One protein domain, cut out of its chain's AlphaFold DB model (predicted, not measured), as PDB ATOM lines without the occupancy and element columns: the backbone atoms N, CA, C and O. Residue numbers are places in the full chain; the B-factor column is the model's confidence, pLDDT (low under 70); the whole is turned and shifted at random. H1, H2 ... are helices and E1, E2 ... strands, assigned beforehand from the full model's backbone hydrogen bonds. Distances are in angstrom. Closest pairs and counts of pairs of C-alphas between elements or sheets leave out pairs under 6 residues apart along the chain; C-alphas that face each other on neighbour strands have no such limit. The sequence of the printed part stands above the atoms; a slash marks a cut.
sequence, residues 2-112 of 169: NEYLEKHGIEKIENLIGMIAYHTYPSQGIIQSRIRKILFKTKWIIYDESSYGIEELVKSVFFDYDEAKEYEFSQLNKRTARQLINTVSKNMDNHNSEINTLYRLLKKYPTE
ATOM      1  N   ASN A   2     225.189 165.519 167.698       74.44
ATOM      2  CA  ASN A   2     225.152 164.593 168.845       74.44
ATOM      3  C   ASN A   2     225.412 163.166 168.323       74.44
ATOM      4  O   ASN A   2     224.674 162.736 167.441       74.44
ATOM      5  N   GLU A   3     226.416 162.453 168.848       86.75
ATOM      6  CA  GLU A   3     226.776 161.081 168.430       86.75
ATOM      7  C   GLU A   3     225.564 160.137 168.436       86.75
ATOM      8  O   GLU A   3     225.438 159.257 167.588       86.75
ATOM      9  N   TYR A   4     224.620 160.363 169.353       89.44
ATOM     10  CA  TYR A   4     223.377 159.603 169.406       89.44
ATOM     11  C   TYR A   4     222.478 159.846 168.184       89.44
ATOM     12  O   TYR A   4     221.919 158.907 167.631       89.44
ATOM     13  N   LEU A   5     222.368 161.091 167.708       89.69
ATOM     14  CA  LEU A   5     221.598 161.396 166.495       89.69
ATOM     15  C   LEU A   5     222.236 160.738 165.266       89.69
ATOM     16  O   LEU A   5     221.529 160.159 164.445       89.69
ATOM     17  N   GLU A   6     223.567 160.761 165.181       89.25
ATOM     18  CA  GLU A   6     224.317 160.118 164.097       89.25
ATOM     19  C   GLU A   6     224.124 158.593 164.102       89.25
ATOM     20  O   GLU A   6     223.846 158.011 163.054       89.25
ATOM     21  N   LYS A   7     224.154 157.948 165.280       91.00
ATOM     22  CA  LYS A   7     223.870 156.509 165.446       91.00
ATOM     23  C   LYS A   7     222.500 156.110 164.887       91.00
ATOM     24  O   LYS A   7     222.359 155.024 164.331       91.00
ATOM     25  N   HIS A   8     221.505 156.985 165.014       88.94
ATOM     26  CA  HIS A   8     220.151 156.755 164.507       88.94
ATOM     27  C   HIS A   8     219.933 157.262 163.068       88.94
ATOM     28  O   HIS A   8     218.796 157.296 162.601       88.94
ATOM     29  N   GLY A   9     220.996 157.644 162.349       88.81
ATOM     30  CA  GLY A   9     220.915 158.100 160.955       88.81
ATOM     31  C   GLY A   9     220.261 159.477 160.790       88.81
ATOM     32  O   GLY A   9     219.713 159.790 159.733       88.81
ATOM     33  N   ILE A  10     220.279 160.304 161.836       89.44
ATOM     34  CA  ILE A  10     219.605 161.603 161.864       89.44
ATOM     35  C   ILE A  10     220.618 162.691 161.513       89.44
ATOM     36  O   ILE A  10     221.299 163.249 162.371       89.44
ATOM     37  N   GLU A  11     220.690 163.011 160.223       87.69
ATOM     38  CA  GLU A  11     221.632 164.003 159.681       87.69
ATOM     39  C   GLU A  11     221.207 165.460 159.910       87.69
ATOM     40  O   GLU A  11     222.016 166.378 159.798       87.69
ATOM     41  N   LYS A  12     219.921 165.702 160.178       88.88
ATOM     42  CA  LYS A  12     219.354 167.037 160.391       88.88
ATOM     43  C   LYS A  12     218.377 167.003 161.548       88.88
ATOM     44  O   LYS A  12     217.596 166.063 161.672       88.88
ATOM     45  N   ILE A  13     218.394 168.044 162.375       86.88
ATOM     46  CA  ILE A  13     217.503 168.141 163.536       86.88
ATOM     47  C   ILE A  13     216.038 168.155 163.097       86.88
ATOM     48  O   ILE A  13     215.198 167.573 163.765       86.88
ATOM     49  N   GLU A  14     215.725 168.743 161.949       88.38
ATOM     50  CA  GLU A  14     214.375 168.781 161.389       88.38
ATOM     51  C   GLU A  14     213.813 167.381 161.102       88.38
ATOM     52  O   GLU A  14     212.601 167.186 161.193       88.38
ATOM     53  N   ASN A  15     214.677 166.391 160.837       91.38
ATOM     54  CA  ASN A  15     214.265 165.008 160.568       91.38
ATOM     55  C   ASN A  15     213.666 164.319 161.803       91.38
ATOM     56  O   ASN A  15     213.009 163.293 161.669       91.38
ATOM     57  N   LEU A  16     213.859 164.885 162.997       90.88
ATOM     58  CA  LEU A  16     213.238 164.398 164.225       90.88
ATOM     59  C   LEU A  16     211.722 164.641 164.250       90.88
ATOM     60  O   LEU A  16     211.009 163.968 164.991       90.88
ATOM     61  N   ILE A  17     211.197 165.599 163.478       93.12
ATOM     62  CA  ILE A  17     209.761 165.903 163.476       93.12
ATOM     63  C   ILE A  17     208.985 164.700 162.928       93.12
ATOM     64  O   ILE A  17     209.229 164.227 161.823       93.12
ATOM     65  N   GLY A  18     208.016 164.213 163.703       92.06
ATOM     66  CA  GLY A  18     207.224 163.029 163.374       92.06
ATOM     67  C   GLY A  18     207.834 161.706 163.842       92.06
ATOM     68  O   GLY A  18     207.115 160.703 163.853       92.06
ATOM     69  N   MET A  19     209.096 161.697 164.289       93.88
ATOM     70  CA  MET A  19     209.700 160.513 164.901       93.88
ATOM     71  C   MET A  19     209.037 160.181 166.239       93.88
ATOM     72  O   MET A  19     208.467 161.040 166.922       93.88
ATOM     73  N   ILE A  20     209.111 158.902 166.590       94.56
ATOM     74  CA  ILE A  20     208.687 158.396 167.890       94.56
ATOM     75  C   ILE A  20     209.854 158.555 168.865       94.56
ATOM     76  O   ILE A  20     210.992 158.239 168.525       94.56
ATOM     77  N   ALA A  21     209.551 159.044 170.060       94.25
ATOM     78  CA  ALA A  21     210.469 159.109 171.181       94.25
ATOM     79  C   ALA A  21     209.892 158.316 172.361       94.25
ATOM     80  O   ALA A  21     208.678 158.254 172.561       94.25
ATOM     81  N   TYR A  22     210.777 157.705 173.138       95.69
ATOM     82  CA  TYR A  22     210.453 156.937 174.330       95.69
ATOM     83  C   TYR A  22     211.034 157.642 175.546       95.69
ATOM     84  O   TYR A  22     212.249 157.780 175.692       95.69
ATOM     85  N   HIS A  23     210.149 158.093 176.423       94.06
ATOM     86  CA  HIS A  23     210.472 158.817 177.639       94.06
ATOM     87  C   HIS A  23     210.468 157.863 178.820       94.06
ATOM     88  O   HIS A  23     209.460 157.220 179.089       94.06
ATOM     89  N   THR A  24     211.573 157.783 179.551       93.25
ATOM     90  CA  THR A  24     211.662 156.930 180.739       93.25
ATOM     91  C   THR A  24     211.412 157.750 181.997       93.25
ATOM     92  O   THR A  24     212.249 158.564 182.399       93.25
ATOM     93  N   TYR A  25     210.281 157.509 182.657       88.62
ATOM     94  CA  TYR A  25     209.905 158.187 183.892       88.62
ATOM     95  C   TYR A  25     210.054 157.273 185.111       88.62
ATOM     96  O   TYR A  25     209.550 156.152 185.117       88.62
ATOM     97  N   PRO A  26     210.650 157.768 186.214       81.88
ATOM     98  CA  PRO A  26     210.800 157.027 187.461       81.88
ATOM     99  C   PRO A  26     209.547 156.339 188.010       81.88
ATOM    100  O   PRO A  26     209.700 155.321 188.677       81.88
ATOM    101  N   SER A  27     208.371 156.937 187.812       83.31
ATOM    102  CA  SER A  27     207.097 156.536 188.419       83.31
ATOM    103  C   SER A  27     206.084 155.969 187.425       83.31
ATOM    104  O   SER A  27     205.143 155.306 187.850       83.31
ATOM    105  N   GLN A  28     206.245 156.252 186.133       85.88
ATOM    106  CA  GLN A  28     205.279 155.896 185.083       85.88
ATOM    107  C   GLN A  28     205.847 154.882 184.082       85.88
ATOM    108  O   GLN A  28     205.108 154.385 183.239       85.88
ATOM    109  N   GLY A  29     207.139 154.562 184.189       88.94
ATOM    110  CA  GLY A  29     207.844 153.704 183.248       88.94
ATOM    111  C   GLY A  29     208.084 154.402 181.914       88.94
ATOM    112  O   GLY A  29     208.300 155.618 181.870       88.94
ATOM    113  N   ILE A  30     208.079 153.633 180.830       94.75
ATOM    114  CA  ILE A  30     208.341 154.148 179.486       94.75
ATOM    115  C   ILE A  30     207.049 154.655 178.848       94.75
ATOM    116  O   ILE A  30     206.094 153.902 178.666       94.75
ATOM    117  N   ILE A  31     207.050 155.924 178.449       94.19
ATOM    118  CA  ILE A  31     205.964 156.564 177.710       94.19
ATOM    119  C   ILE A  31     206.432 156.837 176.290       94.19
ATOM    120  O   ILE A  31     207.470 157.455 176.065       94.19
ATOM    121  N   GLN A  32     205.643 156.388 175.326       94.81
ATOM    122  CA  GLN A  32     205.867 156.672 173.921       94.81
ATOM    123  C   GLN A  32     205.186 157.986 173.538       94.81
ATOM    124  O   GLN A  32     204.001 158.175 173.806       94.81
ATOM    125  N   SER A  33     205.900 158.853 172.834       93.56
ATOM    126  CA  SER A  33     205.361 160.094 172.293       93.56
ATOM    127  C   SER A  33     205.843 160.320 170.861       93.56
ATOM    128  O   SER A  33     206.790 159.696 170.379       93.56
ATOM    129  N   ARG A  34     205.149 161.198 170.129       95.56
ATOM    130  CA  ARG A  34     205.567 161.629 168.790       95.56
ATOM    131  C   ARG A  34     206.055 163.065 168.853       95.56
ATOM    132  O   ARG A  34     205.334 163.942 169.332       95.56
ATOM    133  N   ILE A  35     207.233 163.309 168.290       94.94
ATOM    134  CA  ILE A  35     207.819 164.643 168.204       94.94
ATOM    135  C   ILE A  35     206.977 165.501 167.259       94.94
ATOM    136  O   ILE A  35     206.764 165.154 166.096       94.94
ATOM    137  N   ARG A  36     206.495 166.640 167.759       94.50
ATOM    138  CA  ARG A  36     205.586 167.543 167.038       94.50
ATOM    139  C   ARG A  36     206.307 168.735 166.431       94.50
ATOM    140  O   ARG A  36     205.954 169.169 165.340       94.50
ATOM    141  N   LYS A  37     207.274 169.305 167.150       94.12
ATOM    142  CA  LYS A  37     208.028 170.483 166.700       94.12
ATOM    143  C   LYS A  37     209.363 170.584 167.419       94.12
ATOM    144  O   LYS A  37     209.543 170.030 168.501       94.12
ATOM    145  N   ILE A  38     210.269 171.363 166.844       92.38
ATOM    146  CA  ILE A  38     211.593 171.624 167.404       92.38
ATOM    147  C   ILE A  38     211.864 173.111 167.283       92.38
ATOM    148  O   ILE A  38     211.545 173.721 166.265       92.38
ATOM    149  N   LEU A  39     212.407 173.707 168.339       93.12
ATOM    150  CA  LEU A  39     212.725 175.128 168.380       93.12
ATOM    151  C   LEU A  39     214.123 175.323 168.953       93.12
ATOM    152  O   LEU A  39     214.495 174.686 169.939       93.12
ATOM    153  N   PHE A  40     214.866 176.262 168.379       90.88
ATOM    154  CA  PHE A  40     216.100 176.753 168.975       90.88
ATOM    155  C   PHE A  40     215.805 178.013 169.793       90.88
ATOM    156  O   PHE A  40     215.239 178.975 169.275       90.88
ATOM    157  N   LYS A  41     216.167 178.001 171.080       85.94
ATOM    158  CA  LYS A  41     216.208 179.210 171.921       85.94
ATOM    159  C   LYS A  41     217.659 179.494 172.308       85.94
ATOM    160  O   LYS A  41     218.427 179.996 171.504       85.94
ATOM    161  N   THR A  42     218.042 179.128 173.528       88.19
ATOM    162  CA  THR A  42     219.439 179.049 173.983       88.19
ATOM    163  C   THR A  42     220.040 177.667 173.730       88.19
ATOM    164  O   THR A  42     221.254 177.514 173.644       88.19
ATOM    165  N   LYS A  43     219.173 176.660 173.608       89.62
ATOM    166  CA  LYS A  43     219.464 175.278 173.240       89.62
ATOM    167  C   LYS A  43     218.346 174.763 172.338       89.62
ATOM    168  O   LYS A  43     217.289 175.396 172.226       89.62
ATOM    169  N   TRP A  44     218.580 173.615 171.717       90.06
ATOM    170  CA  TRP A  44     217.557 172.893 170.973       90.06
ATOM    171  C   TRP A  44     216.554 172.253 171.927       90.06
ATOM    172  O   TRP A  44     216.927 171.447 172.779       90.06
ATOM    173  N   ILE A  45     215.287 172.623 171.764       92.94
ATOM    174  CA  ILE A  45     214.164 172.102 172.540       92.94
ATOM    175  C   ILE A  45     213.267 171.321 171.592       92.94
ATOM    176  O   ILE A  45     212.776 171.866 170.596       92.94
ATOM    177  N   ILE A  46     213.040 170.061 171.929       92.88
ATOM    178  CA  ILE A  46     212.123 169.170 171.238       92.88
ATOM    179  C   ILE A  46     210.795 169.190 171.994       92.88
ATOM    180  O   ILE A  46     210.760 169.163 173.223       92.88
ATOM    181  N   TYR A  47     209.697 169.296 171.254       91.69
ATOM    182  CA  TYR A  47     208.351 169.271 171.807       91.69
ATOM    183  C   TYR A  47     207.604 168.065 171.268       91.69
ATOM    184  O   TYR A  47     207.460 167.890 170.055       91.69
ATOM    185  N   ASP A  48     207.063 167.301 172.194       86.62
ATOM    186  CA  ASP A  48     206.189 166.164 171.994       86.62
ATOM    187  C   ASP A  48     204.870 166.429 172.751       86.62
ATOM    188  O   ASP A  48     204.284 167.506 172.592       86.62
ATOM    189  N   GLU A  49     204.361 165.480 173.544       83.88
ATOM    190  CA  GLU A  49     203.298 165.769 174.523       83.88
ATOM    191  C   GLU A  49     203.792 166.664 175.672       83.88
ATOM    192  O   GLU A  49     202.998 167.361 176.301       83.88
ATOM    193  N   SER A  50     205.107 166.688 175.895       84.31
ATOM    194  CA  SER A  50     205.830 167.565 176.809       84.31
ATOM    195  C   SER A  50     206.886 168.380 176.034       84.31
ATOM    196  O   SER A  50     206.773 168.618 174.828       84.31
ATOM    197  N   SER A  51     207.893 168.906 176.730       89.38
ATOM    198  CA  SER A  51     209.061 169.522 176.098       89.38
ATOM    199  C   SER A  51     210.332 169.069 176.794       89.38
ATOM    200  O   SER A  51     210.362 169.064 178.025       89.38
ATOM    201  N   TYR A  52     211.371 168.768 176.024       91.31
ATOM    202  CA  TYR A  52     212.656 168.293 176.529       91.31
ATOM    203  C   TYR A  52     213.826 168.863 175.721       91.31
ATOM    204  O   TYR A  52     213.680 169.268 174.563       91.31
ATOM    205  N   GLY A  53     214.998 168.935 176.347       90.75
ATOM    206  CA  GLY A  53     216.229 169.361 175.680       90.75
ATOM    207  C   GLY A  53     216.883 168.235 174.876       90.75
ATOM    208  O   GLY A  53     216.765 167.064 175.228       90.75
ATOM    209  N   ILE A  54     217.658 168.562 173.835       87.88
ATOM    210  CA  ILE A  54     218.505 167.556 173.153       87.88
ATOM    211  C   ILE A  54     219.493 166.895 174.131       87.88
ATOM    212  O   ILE A  54     219.871 165.740 173.948       87.88
ATOM    213  N   GLU A  55     219.901 167.591 175.194       89.12
ATOM    214  CA  GLU A  55     220.770 167.047 176.243       89.12
ATOM    215  C   GLU A  55     220.157 165.907 177.076       89.12
ATOM    216  O   GLU A  55     220.885 165.275 177.850       89.12
ATOM    217  N   GLU A  56     218.845 165.689 176.960       90.25
ATOM    218  CA  GLU A  56     218.094 164.622 177.629       90.25
ATOM    219  C   GLU A  56     218.113 163.299 176.853       90.25
ATOM    220  O   GLU A  56     217.773 162.246 177.406       90.25
ATOM    221  N   LEU A  57     218.568 163.326 175.596       90.31
ATOM    222  CA  LEU A  57     218.804 162.113 174.821       90.31
ATOM    223  C   LEU A  57     219.795 161.203 175.562       90.31
ATOM    224  O   LEU A  57     220.790 161.674 176.116       90.31
ATOM    225  N   VAL A  58     219.509 159.899 175.583       89.50
ATOM    226  CA  VAL A  58     220.287 158.858 176.293       89.50
ATOM    227  C   VAL A  58     220.224 158.961 177.832       89.50
ATOM    228  O   VAL A  58     220.801 158.140 178.545       89.50
ATOM    229  N   LYS A  59     219.512 159.948 178.390       90.88
ATOM    230  CA  LYS A  59     219.353 160.129 179.850       90.88
ATOM    231  C   LYS A  59     217.921 159.947 180.325       90.88
ATOM    232  O   LYS A  59     217.691 159.492 181.442       90.88
ATOM    233  N   SER A  60     216.964 160.365 179.518       90.62
ATOM    234  CA  SER A  60     215.534 160.234 179.804       90.62
ATOM    235  C   SER A  60     214.721 160.028 178.535       90.62
ATOM    236  O   SER A  60     213.580 159.587 178.644       90.62
ATOM    237  N   VAL A  61     215.295 160.300 177.357       93.00
ATOM    238  CA  VAL A  61     214.627 160.166 176.062       93.00
ATOM    239  C   VAL A  61     215.459 159.319 175.103       93.00
ATOM    240  O   VAL A  61     216.672 159.512 174.992       93.00
ATOM    241  N   PHE A  62     214.794 158.408 174.398       94.88
ATOM    242  CA  PHE A  62     215.400 157.445 173.476       94.88
ATOM    243  C   PHE A  62     214.589 157.351 172.180       94.88
ATOM    244  O   PHE A  62     213.386 157.612 172.186       94.88
ATOM    245  N   PHE A  63     215.224 156.973 171.071       93.94
ATOM    246  CA  PHE A  63     214.525 156.699 169.802       93.94
ATOM    247  C   PHE A  63     214.208 155.216 169.602       93.94
ATOM    248  O   PHE A  63     213.366 154.876 168.772       93.94
ATOM    249  N   ASP A  64     214.845 154.350 170.387       94.19
ATOM    250  CA  ASP A  64     214.594 152.917 170.425       94.19
ATOM    251  C   ASP A  64     213.947 152.532 171.764       94.19
ATOM    252  O   ASP A  64     214.330 153.021 172.831       94.19
ATOM    253  N   TYR A  65     212.940 151.663 171.700       95.12
ATOM    254  CA  TYR A  65     212.252 151.158 172.881       95.12
ATOM    255  C   TYR A  65     213.150 150.232 173.707       95.12
ATOM    256  O   TYR A  65     213.106 150.281 174.937       95.12
ATOM    257  N   ASP A  66     213.981 149.415 173.057       95.44
ATOM    258  CA  ASP A  66     214.857 148.476 173.757       95.44
ATOM    259  C   ASP A  66     215.937 149.230 174.545       95.44
ATOM    260  O   ASP A  66     216.186 148.907 175.707       95.44
ATOM    261  N   GLU A  67     216.476 150.322 173.991       94.94
ATOM    262  CA  GLU A  67     217.388 151.218 174.715       94.94
ATOM    263  C   GLU A  67     216.710 151.868 175.932       94.94
ATOM    264  O   GLU A  67     217.290 151.919 177.022       94.94
ATOM    265  N   ALA A  68     215.463 152.331 175.775       94.62
ATOM    266  CA  ALA A  68     214.689 152.885 176.885       94.62
ATOM    267  C   ALA A  68     214.463 151.842 177.992       94.62
ATOM    268  O   ALA A  68     214.573 152.155 179.180       94.62
ATOM    269  N   LYS A  69     214.203 150.587 177.613       94.94
ATOM    270  CA  LYS A  69     213.985 149.465 178.533       94.94
ATOM    271  C   LYS A  69     215.250 149.051 179.271       94.94
ATOM    272  O   LYS A  69     215.213 148.850 180.486       94.94
ATOM    273  N   GLU A  70     216.377 148.957 178.574       94.38
ATOM    274  CA  GLU A  70     217.678 148.708 179.198       94.38
ATOM    275  C   GLU A  70     218.023 149.806 180.209       94.38
ATOM    276  O   GLU A  70     218.462 149.524 181.333       94.38
ATOM    277  N   TYR A  71     217.766 151.063 179.842       93.88
ATOM    278  CA  TYR A  71     217.970 152.192 180.734       93.88
ATOM    279  C   TYR A  71     217.051 152.137 181.959       93.88
ATOM    280  O   TYR A  71     217.537 152.260 183.086       93.88
ATOM    281  N   GLU A  72     215.749 151.912 181.771       92.94
ATOM    282  CA  GLU A  72     214.779 151.764 182.859       92.94
ATOM    283  C   GLU A  72     215.225 150.678 183.846       92.94
ATOM    284  O   GLU A  72     215.320 150.928 185.052       92.94
ATOM    285  N   PHE A  73     215.591 149.501 183.334       90.50
ATOM    286  CA  PHE A  73     216.054 148.382 184.147       90.50
ATOM    287  C   PHE A  73     217.337 148.722 184.922       90.50
ATOM    288  O   PHE A  73     217.444 148.454 186.123       90.50
ATOM    289  N   SER A  74     218.297 149.389 184.275       89.81
ATOM    290  CA  SER A  74     219.520 149.879 184.923       89.81
ATOM    291  C   SER A  74     219.218 150.860 186.062       89.81
ATOM    292  O   SER A  74     219.809 150.778 187.144       89.81
ATOM    293  N   GLN A  75     218.262 151.773 185.863       88.56
ATOM    294  CA  GLN A  75     217.852 152.730 186.891       88.56
ATOM    295  C   GLN A  75     217.128 152.056 188.057       88.56
ATOM    296  O   GLN A  75     217.385 152.407 189.212       88.56
ATOM    297  N   LEU A  76     216.267 151.073 187.783       86.69
ATOM    298  CA  LEU A  76     215.615 150.274 188.819       86.69
ATOM    299  C   LEU A  76     216.653 149.546 189.676       86.69
ATOM    300  O   LEU A  76     216.636 149.691 190.898       86.69
ATOM    301  N   ASN A  77     217.631 148.882 189.059       87.31
ATOM    302  CA  ASN A  77     218.697 148.192 189.787       87.31
ATOM    303  C   ASN A  77     219.511 149.139 190.679       87.31
ATOM    304  O   ASN A  77     219.769 148.827 191.842       87.31
ATOM    305  N   LYS A  78     219.865 150.332 190.179       87.56
ATOM    306  CA  LYS A  78     220.565 151.353 190.979       87.56
ATOM    307  C   LYS A  78     219.749 151.801 192.191       87.56
ATOM    308  O   LYS A  78     220.313 152.009 193.266       87.56
ATOM    309  N   ARG A  79     218.430 151.961 192.037       83.31
ATOM    310  CA  ARG A  79     217.540 152.339 193.146       83.31
ATOM    311  C   ARG A  79     217.430 151.227 194.177       83.31
ATOM    312  O   ARG A  79     217.589 151.516 195.359       83.31
ATOM    313  N   THR A  80     217.236 149.988 193.737       84.81
ATOM    314  CA  THR A  80     217.166 148.819 194.620       84.81
ATOM    315  C   THR A  80     218.462 148.649 195.409       84.81
ATOM    316  O   THR A  80     218.425 148.508 196.629       84.81
ATOM    317  N   ALA A  81     219.618 148.764 194.750       86.00
ATOM    318  CA  ALA A  81     220.918 148.700 195.416       86.00
ATOM    319  C   ALA A  81     221.080 149.812 196.467       86.00
ATOM    320  O   ALA A  81     221.501 149.551 197.591       86.00
ATOM    321  N   ARG A  82     220.688 151.050 196.139       87.06
ATOM    322  CA  ARG A  82     220.733 152.173 197.090       87.06
ATOM    323  C   ARG A  82     219.796 151.962 198.283       87.06
ATOM    324  O   ARG A  82     220.172 152.274 199.407       87.06
ATOM    325  N   GLN A  83     218.593 151.436 198.054       82.12
ATOM    326  CA  GLN A  83     217.655 151.107 199.128       82.12
ATOM    327  C   GLN A  83     218.214 150.020 200.049       82.12
ATOM    328  O   GLN A  83     218.143 150.172 201.265       82.12
ATOM    329  N   LEU A  84     218.821 148.973 199.483       83.19
ATOM    330  CA  LEU A  84     219.468 147.917 200.256       83.19
ATOM    331  C   LEU A  84     220.589 148.479 201.139       83.19
ATOM    332  O   LEU A  84     220.603 148.206 202.337       83.19
ATOM    333  N   ILE A  85     221.475 149.306 200.573       89.12
ATOM    334  CA  ILE A  85     222.556 149.967 201.319       89.12
ATOM    335  C   ILE A  85     221.980 150.776 202.483       89.12
ATOM    336  O   ILE A  85     222.403 150.593 203.617       89.12
ATOM    337  N   ASN A  86     220.967 151.609 202.231       85.69
ATOM    338  CA  ASN A  86     220.358 152.432 203.275       85.69
ATOM    339  C   ASN A  86     219.747 151.589 204.405       85.69
ATOM    340  O   ASN A  86     219.904 151.931 205.578       85.69
ATOM    341  N   THR A  87     219.063 150.493 204.069       84.12
ATOM    342  CA  THR A  87     218.482 149.583 205.065       84.12
ATOM    343  C   THR A  87     219.568 148.909 205.901       84.12
ATOM    344  O   THR A  87     219.464 148.884 207.126       84.12
ATOM    345  N   VAL A  88     220.627 148.401 205.265       79.81
ATOM    346  CA  VAL A  88     221.745 147.754 205.967       79.81
ATOM    347  C   VAL A  88     222.465 148.752 206.874       79.81
ATOM    348  O   VAL A  88     222.650 148.458 208.052       79.81
ATOM    349  N   SER A  89     222.798 149.947 206.376       85.81
ATOM    350  CA  SER A  89     223.445 150.994 207.175       85.81
ATOM    351  C   SER A  89     222.611 151.370 208.397       85.81
ATOM    352  O   SER A  89     223.127 151.372 209.508       85.81
ATOM    353  N   LYS A  90     221.299 151.579 208.227       82.19
ATOM    354  CA  LYS A  90     220.407 151.898 209.349       82.19
ATOM    355  C   LYS A  90     220.354 150.776 210.391       82.19
ATOM    356  O   LYS A  90     220.337 151.048 211.589       82.19
ATOM    357  N   ASN A  91     220.342 149.519 209.951       79.56
ATOM    358  CA  ASN A  91     220.357 148.374 210.862       79.56
ATOM    359  C   ASN A  91     221.680 148.269 211.635       79.56
ATOM    360  O   ASN A  91     221.651 147.965 212.828       79.56
ATOM    361  N   MET A  92     222.812 148.549 210.981       81.25
ATOM    362  CA  MET A  92     224.125 148.602 211.632       81.25
ATOM    363  C   MET A  92     224.203 149.740 212.652       81.25
ATOM    364  O   MET A  92     224.670 149.520 213.766       81.25
ATOM    365  N   ASP A  93     223.703 150.929 212.315       86.88
ATOM    366  CA  ASP A  93     223.678 152.075 213.231       86.88
ATOM    367  C   ASP A  93     222.828 151.786 214.476       86.88
ATOM    368  O   ASP A  93     223.244 152.080 215.599       86.88
ATOM    369  N   ASN A  94     221.671 151.139 214.295       82.81
ATOM    370  CA  ASN A  94     220.825 150.704 215.404       82.81
ATOM    371  C   ASN A  94     221.538 149.676 216.297       82.81
ATOM    372  O   ASN A  94     221.599 149.876 217.508       82.81
ATOM    373  N   HIS A  95     222.146 148.634 215.715       75.81
ATOM    374  CA  HIS A  95     222.912 147.638 216.478       75.81
ATOM    375  C   HIS A  95     224.070 148.279 217.250       75.81
ATOM    376  O   HIS A  95     224.272 148.000 218.429       75.81
ATOM    377  N   ASN A  96     224.812 149.189 216.618       80.50
ATOM    378  CA  ASN A  96     225.901 149.908 217.273       80.50
ATOM    379  C   ASN A  96     225.392 150.775 218.432       80.50
ATOM    380  O   ASN A  96     226.046 150.871 219.471       80.50
ATOM    381  N   SER A  97     224.223 151.398 218.285       82.81
ATOM    382  CA  SER A  97     223.578 152.163 219.357       82.81
ATOM    383  C   SER A  97     223.175 151.274 220.542       82.81
ATOM    384  O   SER A  97     223.436 151.623 221.698       82.81
ATOM    385  N   GLU A  98     222.601 150.099 220.273       79.56
ATOM    386  CA  GLU A  98     222.237 149.111 221.296       79.56
ATOM    387  C   GLU A  98     223.473 148.601 222.043       79.56
ATOM    388  O   GLU A  98     223.514 148.646 223.273       79.56
ATOM    389  N   ILE A  99     224.529 148.228 221.314       81.12
ATOM    390  CA  ILE A  99     225.813 147.804 221.884       81.12
ATOM    391  C   ILE A  99     226.415 148.912 222.758       81.12
ATOM    392  O   ILE A  99     226.817 148.665 223.895       81.12
ATOM    393  N   ASN A 100     226.433 150.158 222.277       82.31
ATOM    394  CA  ASN A 100     226.924 151.296 223.058       82.31
ATOM    395  C   ASN A 100     226.105 151.523 224.334       82.31
ATOM    396  O   ASN A 100     226.658 151.877 225.379       82.31
ATOM    397  N   THR A 101     224.792 151.309 224.269       79.31
ATOM    398  CA  THR A 101     223.901 151.404 225.428       79.31
ATOM    399  C   THR A 101     224.203 150.298 226.436       79.31
ATOM    400  O   THR A 101     224.375 150.592 227.618       79.31
ATOM    401  N   LEU A 102     224.371 149.056 225.978       79.38
ATOM    402  CA  LEU A 102     224.781 147.932 226.821       79.38
ATOM    403  C   LEU A 102     226.130 148.197 227.493       79.38
ATOM    404  O   LEU A 102     226.246 148.028 228.703       79.38
ATOM    405  N   TYR A 103     227.125 148.707 226.760       75.81
ATOM    406  CA  TYR A 103     228.414 149.082 227.347       75.81
ATOM    407  C   TYR A 103     228.284 150.158 228.426       75.81
ATOM    408  O   TYR A 103     228.948 150.077 229.460       75.81
ATOM    409  N   ARG A 104     227.432 151.169 228.218       75.69
ATOM    410  CA  ARG A 104     227.160 152.192 229.240       75.69
ATOM    411  C   ARG A 104     226.501 151.588 230.478       75.69
ATOM    412  O   ARG A 104     226.897 151.932 231.588       75.69
ATOM    413  N   LEU A 105     225.542 150.682 230.295       72.94
ATOM    414  CA  LEU A 105     224.869 149.991 231.396       72.94
ATOM    415  C   LEU A 105     225.827 149.080 232.164       72.94
ATOM    416  O   LEU A 105     225.831 149.126 233.387       72.94
ATOM    417  N   LEU A 106     226.687 148.331 231.477       77.06
ATOM    418  CA  LEU A 106     227.714 147.500 232.110       77.06
ATOM    419  C   LEU A 106     228.744 148.339 232.872       77.06
ATOM    420  O   LEU A 106     229.154 147.952 233.959       77.06
ATOM    421  N   LYS A 107     229.132 149.511 232.351       74.94
ATOM    422  CA  LYS A 107     229.989 150.453 233.093       74.94
ATOM    423  C   LYS A 107     229.294 151.016 234.333       74.94
ATOM    424  O   LYS A 107     229.947 151.192 235.355       74.94
ATOM    425  N   LYS A 108     227.996 151.315 234.242       72.94
ATOM    426  CA  LYS A 108     227.200 151.853 235.357       72.94
ATOM    427  C   LYS A 108     226.896 150.792 236.423       72.94
ATOM    428  O   LYS A 108     226.879 151.114 237.604       72.94
ATOM    429  N   TYR A 109     226.688 149.545 236.002       74.25
ATOM    430  CA  TYR A 109     226.311 148.406 236.839       74.25
ATOM    431  C   TYR A 109     227.281 147.226 236.607       74.25
ATOM    432  O   TYR A 109     226.931 146.231 235.955       74.25
ATOM    433  N   PRO A 110     228.532 147.334 237.094       74.50
ATOM    434  CA  PRO A 110     229.609 146.408 236.743       74.50
ATOM    435  C   PRO A 110     229.409 144.996 237.301       74.50
ATOM    436  O   PRO A 110     229.734 144.023 236.619       74.50
ATOM    437  N   THR A 111     228.828 144.851 238.492       73.81
ATOM    438  CA  THR A 111     228.632 143.554 239.161       73.81
ATOM    439  C   THR A 111     227.204 143.049 239.014       73.81
ATOM    440  O   THR A 111     226.268 143.833 238.858       73.81
ATOM    441  N   GLU A 112     227.013 141.735 239.107       67.25
ATOM    442  CA  GLU A 112     225.682 141.121 239.062       67.25
ATOM    443  C   GLU A 112     224.763 141.663 240.170       67.25
ATOM    444  O   GLU A 112     223.598 141.948 239.918       67.25
TER     445      GLU A 112
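What this domain is: This is residues 2 to 112 of the 169 residues of an uncharacterized protein of Blautia obeum (UniProt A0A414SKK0). A small compact head, made of two small strand sheets and two short helices, has one very long helix, H3, extending from it as an arm. The start of H3, residues 65 to 75, packs on the hairpin of E1 and E2, while residues 80 to 112, of which 80 to 108 belong to H3, stick out free and make most of the length. The printed part has 111 residues with three named helices and five named strands, in the order H1 H2 E1 E2 E3 E4 E5 H3; the class is mixed, helices and strands. The sheets are E1 - E2 and E3 - E4 - E5, both antiparallel. The whole is extended, with a radius of gyration of the C-alphas of 24.9 A and spans of 83 by 30 by 25 A.

Where its parts are: H1 is residues 3 to 7, with C-alpha 3 at (226.776, 161.081, 168.430), and H2 is residues 13 to 16. E1, residues 20 to 25, is 16.0 A long, and E2, residues 29 to 34, is 16.6 A long. E3 is residues 37 to 40, 10.5 A long; E4 is residues 44 to 47, 9.9 A; E5 is residues 51 to 53, 7.2 A. H3, residues 65 to 108, is 64.2 A long, from C-alpha 65 at (212.252, 151.158, 172.881) to C-alpha 108 at (227.200, 151.853, 235.357).

How they stand to each other: E3, E4 and E5 form a meander, each strand the antiparallel neighbour of the one before, with E3 and E5 as edge strands. In the hairpin of E3 and E4, N 39 and O 45 are 2.9 A apart, within hydrogen-bond range; in that of E4 and E5, N 46 and O 52 are at 2.8 A. H2 only grazes this sheet with its residues 13 to 16; its closest C-alphas to E3 are those of Glu 14 and Ile 38, 7.2 A apart. E2 runs on into E3 across a break of 2 residues, at 90 degrees. In the hairpin of E1 and E2, at 152 degrees, N 23 and O 31 are 2.8 A apart, within hydrogen-bond range. Residues 22 to 23 of E1 also form a short antiparallel pairing with residues 61 to 62. The closest C-alphas of E1 and H3 are those of Tyr 22 and Tyr 65, 6.2 A apart. H1 and H3 are apart. Every O i to N i+4 pair is within hydrogen-bond range in H1 and H3; H2 is too short for such a pair.

The domain as a whole: The two C-alphas farthest apart, those of Glu 14 and Glu 112, are 83.2 A from each other. Without the free stretch, the body spans 35 by 24 by 22 A. The printed part has no cut. The link from E5 to H3, 11 residues, is long; the other links are tight. The mean pLDDT of the printed part is 87.4, and residue 112 is under 70.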